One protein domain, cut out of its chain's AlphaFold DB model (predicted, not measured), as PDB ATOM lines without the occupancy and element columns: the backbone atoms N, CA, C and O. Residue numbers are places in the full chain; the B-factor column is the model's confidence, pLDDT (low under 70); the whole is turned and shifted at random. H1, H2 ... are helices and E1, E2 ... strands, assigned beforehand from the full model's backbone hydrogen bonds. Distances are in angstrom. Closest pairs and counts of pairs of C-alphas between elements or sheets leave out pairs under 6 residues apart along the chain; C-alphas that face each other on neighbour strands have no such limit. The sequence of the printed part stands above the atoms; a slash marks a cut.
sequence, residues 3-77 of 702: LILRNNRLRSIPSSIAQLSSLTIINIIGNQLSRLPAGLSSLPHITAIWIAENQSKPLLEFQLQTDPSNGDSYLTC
ATOM      1  N   LEU A   3     165.767 147.695 247.907       95.38
ATOM      2  CA  LEU A   3     164.377 147.971 247.538       95.38
ATOM      3  C   LEU A   3     164.006 147.173 246.282       95.38
ATOM      4  O   LEU A   3     164.730 147.209 245.286       95.38
ATOM      5  N   ILE A   4     162.884 146.452 246.318       95.19
ATOM      6  CA  ILE A   4     162.411 145.615 245.207       95.19
ATOM      7  C   ILE A   4     160.979 146.023 244.859       95.19
ATOM      8  O   ILE A   4     160.078 145.909 245.681       95.19
ATOM      9  N   LEU A   5     160.805 146.490 243.625       94.19
ATOM     10  CA  LEU A   5     159.568 146.961 242.994       94.19
ATOM     11  C   LEU A   5     159.368 146.286 241.616       94.19
ATOM     12  O   LEU A   5     158.641 146.785 240.756       94.19
ATOM     13  N   ARG A   6     160.054 145.160 241.381       92.62
ATOM     14  CA  ARG A   6     160.035 144.404 240.121       92.62
ATOM     15  C   ARG A   6     158.623 143.909 239.769       92.62
ATOM     16  O   ARG A   6     157.880 143.532 240.669       92.62
ATOM     17  N   ASN A   7     158.299 143.869 238.476       91.56
ATOM     18  CA  ASN A   7     157.048 143.347 237.909       91.56
ATOM     19  C   ASN A   7     155.782 144.049 238.453       91.56
ATOM     20  O   ASN A   7     154.809 143.398 238.830       91.56
ATOM     21  N   ASN A   8     155.804 145.384 238.506       92.75
ATOM     22  CA  ASN A   8     154.655 146.226 238.864       92.75
ATOM     23  C   ASN A   8     154.213 147.073 237.649       92.75
ATOM     24  O   ASN A   8     154.741 146.936 236.550       92.75
ATOM     25  N   ARG A   9     153.217 147.953 237.816       93.00
ATOM     26  CA  ARG A   9     152.731 148.866 236.755       93.00
ATOM     27  C   ARG A   9     153.157 150.326 236.993       93.00
ATOM     28  O   ARG A   9     152.414 151.251 236.674       93.00
ATOM     29  N   LEU A  10     154.332 150.553 237.595       94.25
ATOM     30  CA  LEU A  10     154.819 151.903 237.913       94.25
ATOM     31  C   LEU A  10     155.198 152.659 236.632       94.25
ATOM     32  O   LEU A  10     156.017 152.175 235.857       94.25
ATOM     33  N   ARG A  11     154.635 153.857 236.432       93.31
ATOM     34  CA  ARG A  11     154.947 154.745 235.291       93.31
ATOM     35  C   ARG A  11     156.045 155.771 235.586       93.31
ATOM     36  O   ARG A  11     156.686 156.280 234.673       93.31
ATOM     37  N   SER A  12     156.296 156.045 236.864       92.75
ATOM     38  CA  SER A  12     157.382 156.900 237.341       92.75
ATOM     39  C   SER A  12     157.887 156.428 238.709       92.75
ATOM     40  O   SER A  12     157.204 155.688 239.419       92.75
ATOM     41  N   ILE A  13     159.093 156.867 239.078       94.38
ATOM     42  CA  ILE A  13     159.626 156.788 240.445       94.38
ATOM     43  C   ILE A  13     159.690 158.228 240.984       94.38
ATOM     44  O   ILE A  13     160.235 159.088 240.289       94.38
ATOM     45  N   PRO A  14     159.147 158.531 242.179       92.69
ATOM     46  CA  PRO A  14     159.130 159.894 242.707       92.69
ATOM     47  C   PRO A  14     160.539 160.378 243.074       92.69
ATOM     48  O   PRO A  14     161.375 159.604 243.538       92.69
ATOM     49  N   SER A  15     160.789 161.682 242.931       89.12
ATOM     50  CA  SER A  15     162.082 162.316 243.246       89.12
ATOM     51  C   SER A  15     162.517 162.143 244.708       89.12
ATOM     52  O   SER A  15     163.716 162.081 244.985       89.12
ATOM     53  N   SER A  16     161.570 161.949 245.632       92.12
ATOM     54  CA  SER A  16     161.830 161.610 247.039       92.12
ATOM     55  C   SER A  16     162.619 160.308 247.240       92.12
ATOM     56  O   SER A  16     163.221 160.134 248.296       92.12
ATOM     57  N   ILE A  17     162.726 159.431 246.231       93.12
ATOM     58  CA  ILE A  17     163.618 158.257 246.269       93.12
ATOM     59  C   ILE A  17     165.084 158.646 246.555       93.12
ATOM     60  O   ILE A  17     165.814 157.885 247.187       93.12
ATOM     61  N   ALA A  18     165.501 159.856 246.156       88.62
ATOM     62  CA  ALA A  18     166.840 160.397 246.388       88.62
ATOM     63  C   ALA A  18     167.122 160.747 247.865       88.62
ATOM     64  O   ALA A  18     168.268 160.976 248.238       88.62
ATOM     65  N   GLN A  19     166.098 160.765 248.727       91.88
ATOM     66  CA  GLN A  19     166.253 160.966 250.173       91.88
ATOM     67  C   GLN A  19     166.689 159.679 250.898       91.88
ATOM     68  O   GLN A  19     167.097 159.723 252.058       91.88
ATOM     69  N   LEU A  20     166.630 158.521 250.227       93.88
ATOM     70  CA  LEU A  20     166.974 157.219 250.796       93.88
ATOM     71  C   LEU A  20     168.498 157.009 250.835       93.88
ATOM     72  O   LEU A  20     169.030 156.128 250.168       93.88
ATOM     73  N   SER A  21     169.212 157.793 251.646       92.12
ATOM     74  CA  SER A  21     170.686 157.802 251.745       92.12
ATOM     75  C   SER A  21     171.334 156.425 251.967       92.12
ATOM     76  O   SER A  21     172.444 156.175 251.508       92.12
ATOM     77  N   SER A  22     170.628 155.512 252.641       94.81
ATOM     78  CA  SER A  22     171.070 154.133 252.900       94.81
ATOM     79  C   SER A  22     170.693 153.130 251.795       94.81
ATOM     80  O   SER A  22     170.920 151.928 251.956       94.81
ATOM     81  N   LEU A  23     170.076 153.562 250.691       95.62
ATOM     82  CA  LEU A  23     169.714 152.700 249.566       95.62
ATOM     83  C   LEU A  23     170.978 152.262 248.815       95.62
ATOM     84  O   LEU A  23     171.760 153.081 248.344       95.62
ATOM     85  N   THR A  24     171.168 150.947 248.718       94.56
ATOM     86  CA  THR A  24     172.328 150.316 248.073       94.56
ATOM     87  C   THR A  24     171.944 149.604 246.786       94.56
ATOM     88  O   THR A  24     172.707 149.606 245.829       94.56
ATOM     89  N   ILE A  25     170.757 148.998 246.738       95.25
ATOM     90  CA  ILE A  25     170.251 148.307 245.550       95.25
ATOM     91  C   ILE A  25     168.784 148.673 245.368       95.25
ATOM     92  O   ILE A  25     167.999 148.523 246.305       95.25
ATOM     93  N   ILE A  26     168.406 149.077 244.158       96.38
ATOM     94  CA  ILE A  26     167.008 149.156 243.725       96.38
ATOM     95  C   ILE A  26     166.774 148.192 242.558       96.38
ATOM     96  O   ILE A  26     167.623 148.043 241.680       96.38
ATOM     97  N   ASN A  27     165.627 147.515 242.558       94.69
ATOM     98  CA  ASN A  27     165.182 146.662 241.462       94.69
ATOM     99  C   ASN A  27     163.774 147.070 241.020       94.69
ATOM    100  O   ASN A  27     162.821 146.933 241.781       94.69
ATOM    101  N   ILE A  28     163.681 147.582 239.798       95.06
ATOM    102  CA  ILE A  28     162.506 148.184 239.152       95.06
ATOM    103  C   ILE A  28     162.301 147.597 237.739       95.06
ATOM    104  O   ILE A  28     161.669 148.213 236.885       95.06
ATOM    105  N   ILE A  29     162.824 146.388 237.492       94.31
ATOM    106  CA  ILE A  29     162.601 145.600 236.265       94.31
ATOM    107  C   ILE A  29     161.094 145.409 236.015       94.31
ATOM    108  O   ILE A  29     160.336 145.226 236.968       94.31
ATOM    109  N   GLY A  30     160.663 145.406 234.750       90.81
ATOM    110  CA  GLY A  30     159.298 145.014 234.372       90.81
ATOM    111  C   GLY A  30     158.216 145.972 234.877       90.81
ATOM    112  O   GLY A  30     157.202 145.520 235.403       90.81
ATOM    113  N   ASN A  31     158.461 147.280 234.778       94.81
ATOM    114  CA  ASN A  31     157.486 148.342 235.034       94.81
ATOM    115  C   ASN A  31     157.167 149.105 233.729       94.81
ATOM    116  O   ASN A  31     157.535 148.664 232.648       94.81
ATOM    117  N   GLN A  32     156.454 150.231 233.814       93.94
ATOM    118  CA  GLN A  32     156.107 151.115 232.688       93.94
ATOM    119  C   GLN A  32     156.910 152.433 232.745       93.94
ATOM    120  O   GLN A  32     156.405 153.501 232.399       93.94
ATOM    121  N   LEU A  33     158.136 152.391 233.279       94.25
ATOM    122  CA  LEU A  33     158.949 153.581 233.544       94.25
ATOM    123  C   LEU A  33     159.510 154.175 232.247       94.25
ATOM    124  O   LEU A  33     160.243 153.503 231.527       94.25
ATOM    125  N   SER A  34     159.249 155.457 231.986       91.81
ATOM    126  CA  SER A  34     159.860 156.192 230.865       91.81
ATOM    127  C   SER A  34     161.191 156.871 231.217       91.81
ATOM    128  O   SER A  34     161.964 157.198 230.319       91.81
ATOM    129  N   ARG A  35     161.450 157.111 232.509       93.25
ATOM    130  CA  ARG A  35     162.635 157.802 233.051       93.25
ATOM    131  C   ARG A  35     162.762 157.591 234.564       93.25
ATOM    132  O   ARG A  35     161.797 157.189 235.216       93.25
ATOM    133  N   LEU A  36     163.931 157.898 235.133       95.06
ATOM    134  CA  LEU A  36     164.176 157.920 236.588       95.06
ATOM    135  C   LEU A  36     164.478 159.355 237.061       95.06
ATOM    136  O   LEU A  36     164.955 160.158 236.263       95.06
ATOM    137  N   PRO A  37     164.250 159.718 238.335       94.12
ATOM    138  CA  PRO A  37     164.624 161.039 238.846       94.12
ATOM    139  C   PRO A  37     166.152 161.206 238.930       94.12
ATOM    140  O   PRO A  37     166.851 160.275 239.337       94.12
ATOM    141  N   ALA A  38     166.669 162.404 238.614       91.94
ATOM    142  CA  ALA A  38     168.112 162.705 238.603       91.94
ATOM    143  C   ALA A  38     168.853 162.283 239.885       91.94
ATOM    144  O   ALA A  38     169.935 161.705 239.821       91.94
ATOM    145  N   GLY A  39     168.249 162.517 241.054       89.69
ATOM    146  CA  GLY A  39     168.866 162.227 242.351       89.69
ATOM    147  C   GLY A  39     169.082 160.741 242.674       89.69
ATOM    148  O   GLY A  39     169.663 160.433 243.710       89.69
ATOM    149  N   LEU A  40     168.632 159.802 241.830       92.44
ATOM    150  CA  LEU A  40     168.846 158.368 242.060       92.44
ATOM    151  C   LEU A  40     170.308 157.945 241.814       92.44
ATOM    152  O   LEU A  40     170.802 157.048 242.494       92.44
ATOM    153  N   SER A  41     171.016 158.586 240.876       85.81
ATOM    154  CA  SER A  41     172.427 158.278 240.584       85.81
ATOM    155  C   SER A  41     173.417 158.956 241.535       85.81
ATOM    156  O   SER A  41     174.569 158.541 241.595       85.81
ATOM    157  N   SER A  42     172.990 159.983 242.278       86.88
ATOM    158  CA  SER A  42     173.818 160.709 243.255       86.88
ATOM    159  C   SER A  42     173.709 160.170 244.689       86.88
ATOM    160  O   SER A  42     174.269 160.761 245.613       86.88
ATOM    161  N   LEU A  43     172.999 159.056 244.901       92.69
ATOM    162  CA  LEU A  43     172.886 158.403 246.207       92.69
ATOM    163  C   LEU A  43     174.252 157.848 246.670       92.69
ATOM    164  O   LEU A  43     174.869 157.070 245.943       92.69
ATOM    165  N   PRO A  44     174.718 158.156 247.898       90.06
ATOM    166  CA  PRO A  44     176.113 157.941 248.313       90.06
ATOM    167  C   PRO A  44     176.516 156.468 248.479       90.06
ATOM    168  O   PRO A  44     177.696 156.158 248.644       90.06
ATOM    169  N   HIS A  45     175.544 155.555 248.484       93.38
ATOM    170  CA  HIS A  45     175.752 154.127 248.712       93.38
ATOM    171  C   HIS A  45     175.134 153.240 247.621       93.38
ATOM    172  O   HIS A  45     175.135 152.018 247.776       93.38
ATOM    173  N   ILE A  46     174.621 153.814 246.524       94.75
ATOM    174  CA  ILE A  46     173.990 153.033 245.455       94.75
ATOM    175  C   ILE A  46     175.047 152.229 244.679       94.75
ATOM    176  O   ILE A  46     176.002 152.773 244.130       94.75
ATOM    177  N   THR A  47     174.889 150.907 244.647       92.56
ATOM    178  CA  THR A  47     175.786 149.972 243.950       92.56
ATOM    179  C   THR A  47     175.092 149.211 242.826       92.56
ATOM    180  O   THR A  47     175.778 148.676 241.957       92.56
ATOM    181  N   ALA A  48     173.752 149.179 242.803       93.56
ATOM    182  CA  ALA A  48     172.987 148.645 241.679       93.56
ATOM    183  C   ALA A  48     171.611 149.313 241.489       93.56
ATOM    184  O   ALA A  48     170.866 149.531 242.447       93.56
ATOM    185  N   ILE A  49     171.257 149.561 240.228       95.19
ATOM    186  CA  ILE A  49     169.948 150.032 239.761       95.19
ATOM    187  C   ILE A  49     169.508 149.068 238.651       95.19
ATOM    188  O   ILE A  49     169.922 149.207 237.500       95.19
ATOM    189  N   TRP A  50     168.708 148.059 239.001       94.69
ATOM    190  CA  TRP A  50     168.244 147.033 238.062       94.69
ATOM    191  C   TRP A  50     166.943 147.461 237.377       94.69
ATOM    192  O   TRP A  50     165.920 147.608 238.046       94.69
ATOM    193  N   ILE A  51     166.978 147.631 236.053       92.81
ATOM    194  CA  ILE A  51     165.861 148.103 235.214       92.81
ATOM    195  C   ILE A  51     165.496 147.161 234.056       92.81
ATOM    196  O   ILE A  51     164.382 147.271 233.552       92.81
ATOM    197  N   ALA A  52     166.357 146.212 233.669       90.19
ATOM    198  CA  ALA A  52     166.017 145.144 232.718       90.19
ATOM    199  C   ALA A  52     166.422 143.751 233.223       90.19
ATOM    200  O   ALA A  52     167.377 143.611 233.985       90.19
ATOM    201  N   GLU A  53     165.713 142.724 232.743       84.94
ATOM    202  CA  GLU A  53     165.959 141.299 233.022       84.94
ATOM    203  C   GLU A  53     167.420 140.905 232.716       84.94
ATOM    204  O   GLU A  53     168.114 140.341 233.557       84.94
ATOM    205  N   ASN A  54     167.898 141.281 231.522       83.31
ATOM    206  CA  ASN A  54     169.195 140.895 230.951       83.31
ATOM    207  C   ASN A  54     170.275 141.986 231.104       83.31
ATOM    208  O   ASN A  54     171.165 142.150 230.263       83.31
ATOM    209  N   GLN A  55     170.187 142.783 232.170       87.00
ATOM    210  CA  GLN A  55     171.117 143.876 232.443       87.00
ATOM    211  C   GLN A  55     172.495 143.347 232.890       87.00
ATOM    212  O   GLN A  55     172.637 142.762 233.957       87.00
ATOM    213  N   SER A  56     173.545 143.587 232.093       83.25
ATOM    214  CA  SER A  56     174.884 143.006 232.322       83.25
ATOM    215  C   SER A  56     175.850 143.852 233.173       83.25
ATOM    216  O   SER A  56     176.980 143.427 233.400       83.25
ATOM    217  N   LYS A  57     175.448 145.047 233.628       88.25
ATOM    218  CA  LYS A  57     176.177 145.874 234.612       88.25
ATOM    219  C   LYS A  57     175.199 146.298 235.723       88.25
ATOM    220  O   LYS A  57     174.104 146.741 235.379       88.25
ATOM    221  N   PRO A  58     175.559 146.240 237.019       79.31
ATOM    222  CA  PRO A  58     174.645 146.624 238.102       79.31
ATOM    223  C   PRO A  58     174.274 148.115 238.071       79.31
ATOM    224  O   PRO A  58     173.154 148.474 238.423       79.31
ATOM    225  N   LEU A  59     175.176 148.974 237.590       85.50
ATOM    226  CA  LEU A  59     174.902 150.367 237.241       85.50
ATOM    227  C   LEU A  59     175.092 150.553 235.733       85.50
ATOM    228  O   LEU A  59     176.052 150.044 235.149       85.50
ATOM    229  N   LEU A  60     174.164 151.277 235.113       83.81
ATOM    230  CA  LEU A  60     174.237 151.704 233.719       83.81
ATOM    231  C   LEU A  60     174.798 153.126 233.630       83.81
ATOM    232  O   LEU A  60     174.719 153.904 234.580       83.81
ATOM    233  N   GLU A  61     175.349 153.465 232.469       86.12
ATOM    234  CA  GLU A  61     175.717 154.840 232.134       86.12
ATOM    235  C   GLU A  61     174.430 155.611 231.805       86.12
ATOM    236  O   GLU A  61     173.889 155.522 230.701       86.12
ATOM    237  N   PHE A  62     173.892 156.300 232.813       90.06
ATOM    238  CA  PHE A  62     172.696 157.125 232.685       90.06
ATOM    239  C   PHE A  62     173.025 158.478 232.053       90.06
ATOM    240  O   PHE A  62     173.965 159.160 232.459       90.06
ATOM    241  N   GLN A  63     172.206 158.891 231.092       91.19
ATOM    242  CA  GLN A  63     172.217 160.234 230.531       91.19
ATOM    243  C   GLN A  63     171.325 161.129 231.390       91.19
ATOM    244  O   GLN A  63     170.126 160.872 231.513       91.19
ATOM    245  N   LEU A  64     171.907 162.177 231.974       92.75
ATOM    246  CA  LEU A  64     171.148 163.249 232.609       92.75
ATOM    247  C   LEU A  64     170.547 164.140 231.515       92.75
ATOM    248  O   LEU A  64     171.262 164.616 230.635       92.75
ATOM    249  N   GLN A  65     169.239 164.353 231.574       89.69
ATOM    250  CA  GLN A  65     168.483 165.248 230.702       89.69
ATOM    251  C   GLN A  65     167.594 166.150 231.563       89.69
ATOM    252  O   GLN A  65     167.328 165.836 232.723       89.69
ATOM    253  N   THR A  66     167.122 167.258 230.998       91.88
ATOM    254  CA  THR A  66     166.181 168.174 231.651       91.88
ATOM    255  C   THR A  66     164.944 168.305 230.778       91.88
ATOM    256  O   THR A  66     165.060 168.485 229.566       91.88
ATOM    257  N   ASP A  67     163.764 168.174 231.378       85.69
ATOM    258  CA  ASP A  67     162.490 168.268 230.672       85.69
ATOM    259  C   ASP A  67     162.202 169.742 230.322       85.69
ATOM    260  O   ASP A  67     162.099 170.576 231.227       85.69
ATOM    261  N   PRO A  68     162.083 170.108 229.031       85.19
ATOM    262  CA  PRO A  68     161.928 171.503 228.623       85.19
ATOM    263  C   PRO A  68     160.560 172.096 228.994       85.19
ATOM    264  O   PRO A  68     160.385 173.305 228.878       85.19
ATOM    265  N   SER A  69     159.591 171.273 229.419       84.81
ATOM    266  CA  SER A  69     158.250 171.736 229.791       84.81
ATOM    267  C   SER A  69     158.154 172.261 231.227       84.81
ATOM    268  O   SER A  69     157.327 173.133 231.495       84.81
ATOM    269  N   ASN A  70     158.983 171.754 232.148       88.81
ATOM    270  CA  ASN A  70     158.912 172.102 233.572       88.81
ATOM    271  C   ASN A  70     160.276 172.314 234.263       88.81
ATOM    272  O   ASN A  70     160.303 172.749 235.412       88.81
ATOM    273  N   GLY A  71     161.398 172.039 233.588       85.19
ATOM    274  CA  GLY A  71     162.749 172.195 234.133       85.19
ATOM    275  C   GLY A  71     163.239 171.044 235.022       85.19
ATOM    276  O   GLY A  71     164.337 171.150 235.572       85.19
ATOM    277  N   ASP A  72     162.488 169.946 235.169       87.00
ATOM    278  CA  ASP A  72     162.916 168.801 235.980       87.00
ATOM    279  C   ASP A  72     164.052 168.022 235.311       87.00
ATOM    280  O   ASP A  72     163.943 167.566 234.169       87.00
ATOM    281  N   SER A  73     165.123 167.765 236.063       89.50
ATOM    282  CA  SER A  73     166.191 166.868 235.624       89.50
ATOM    283  C   SER A  73     165.856 165.396 235.893       89.50
ATOM    284  O   SER A  73     165.499 164.999 237.007       89.50
ATOM    285  N   TYR A  74     166.044 164.557 234.877       93.56
ATOM    286  CA  TYR A  74     165.786 163.121 234.899       93.56
ATOM    287  C   TYR A  74     166.937 162.320 234.276       93.56
ATOM    288  O   TYR A  74     167.747 162.830 233.506       93.56
ATOM    289  N   LEU A  75     167.006 161.036 234.617       93.44
ATOM    290  CA  LEU A  75     167.917 160.064 234.025       93.44
ATOM    291  C   LEU A  75     167.183 159.262 232.954       93.44
ATOM    292  O   LEU A  75     166.110 158.706 233.212       93.44
ATOM    293  N   THR A  76     167.809 159.129 231.790       92.25
ATOM    294  CA  THR A  76     167.442 158.147 230.768       92.25
ATOM    295  C   THR A  76     168.634 157.256 230.406       92.25
ATOM    296  O   THR A  76     169.767 157.507 230.814       92.25
ATOM    297  N   CYS A  77     168.384 156.165 229.688       89.31
ATOM    298  CA  CYS A  77     169.391 155.259 229.139       89.31
ATOM    299  C   CYS A  77     168.740 154.370 228.064       89.31
ATOM    300  O   CYS A  77     167.526 154.393 227.895       89.31
TER     301      CYS A  77
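What this domain is: This is residues 3 to 77 of the 702 residues of the protein "PDZ domain-containing protein" of Amphimedon queenslandica (UniProt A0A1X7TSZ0). Little regular structure is here: from residue 3 the backbone winds in stacked turns of loop, with residues 3 to 4, E1 and E2 as parallel rungs side by side and H1 in the first turn. The antiparallel hairpin of E3 and E4 ends it, paired through residues 74 to 75 with residues 36 to 37. The 75 printed residues, with one named helix and four named strands in the order H1, E1, E2, E3, E4, are of mixed class, 19 in named elements; the whole is compact, radius of gyration of the C-alphas 11.9 A, spans 32 by 26 by 21 A.

How they stand to each other: Start at H1, residues 15 to 19: 0 of 1 O i to N i+4 pairs but 2 of 2 O i to N i+3 pairs are within hydrogen-bond range. Next find E1, residues 25 to 27, parallel to E2, residues 48 to 50, at 2 degrees; N 26 and O 48 are 3.0 A apart. E3, residues 63 to 66, and E4, residues 73 to 76, form a hairpin, antiparallel at 144 degrees; N 63 and O 76 are 2.8 A apart, within hydrogen-bond range. H1 and E2 are apart.

Where its parts are: Find C-alpha 15 at (162.082, 162.316, 243.246), where H1 begins. E3 measures 10.0 A and E4 10.1 A, ending at C-alpha 76, (167.442, 158.147, 230.768).

The domain as a whole: The C-alphas of Ser 56 and Ser 69, the two farthest apart, are 33.3 A apart. The links E1 to E2 and E2 to E3 are long. The printed part has no cut, and no printed residue is under 70 in pLDDT.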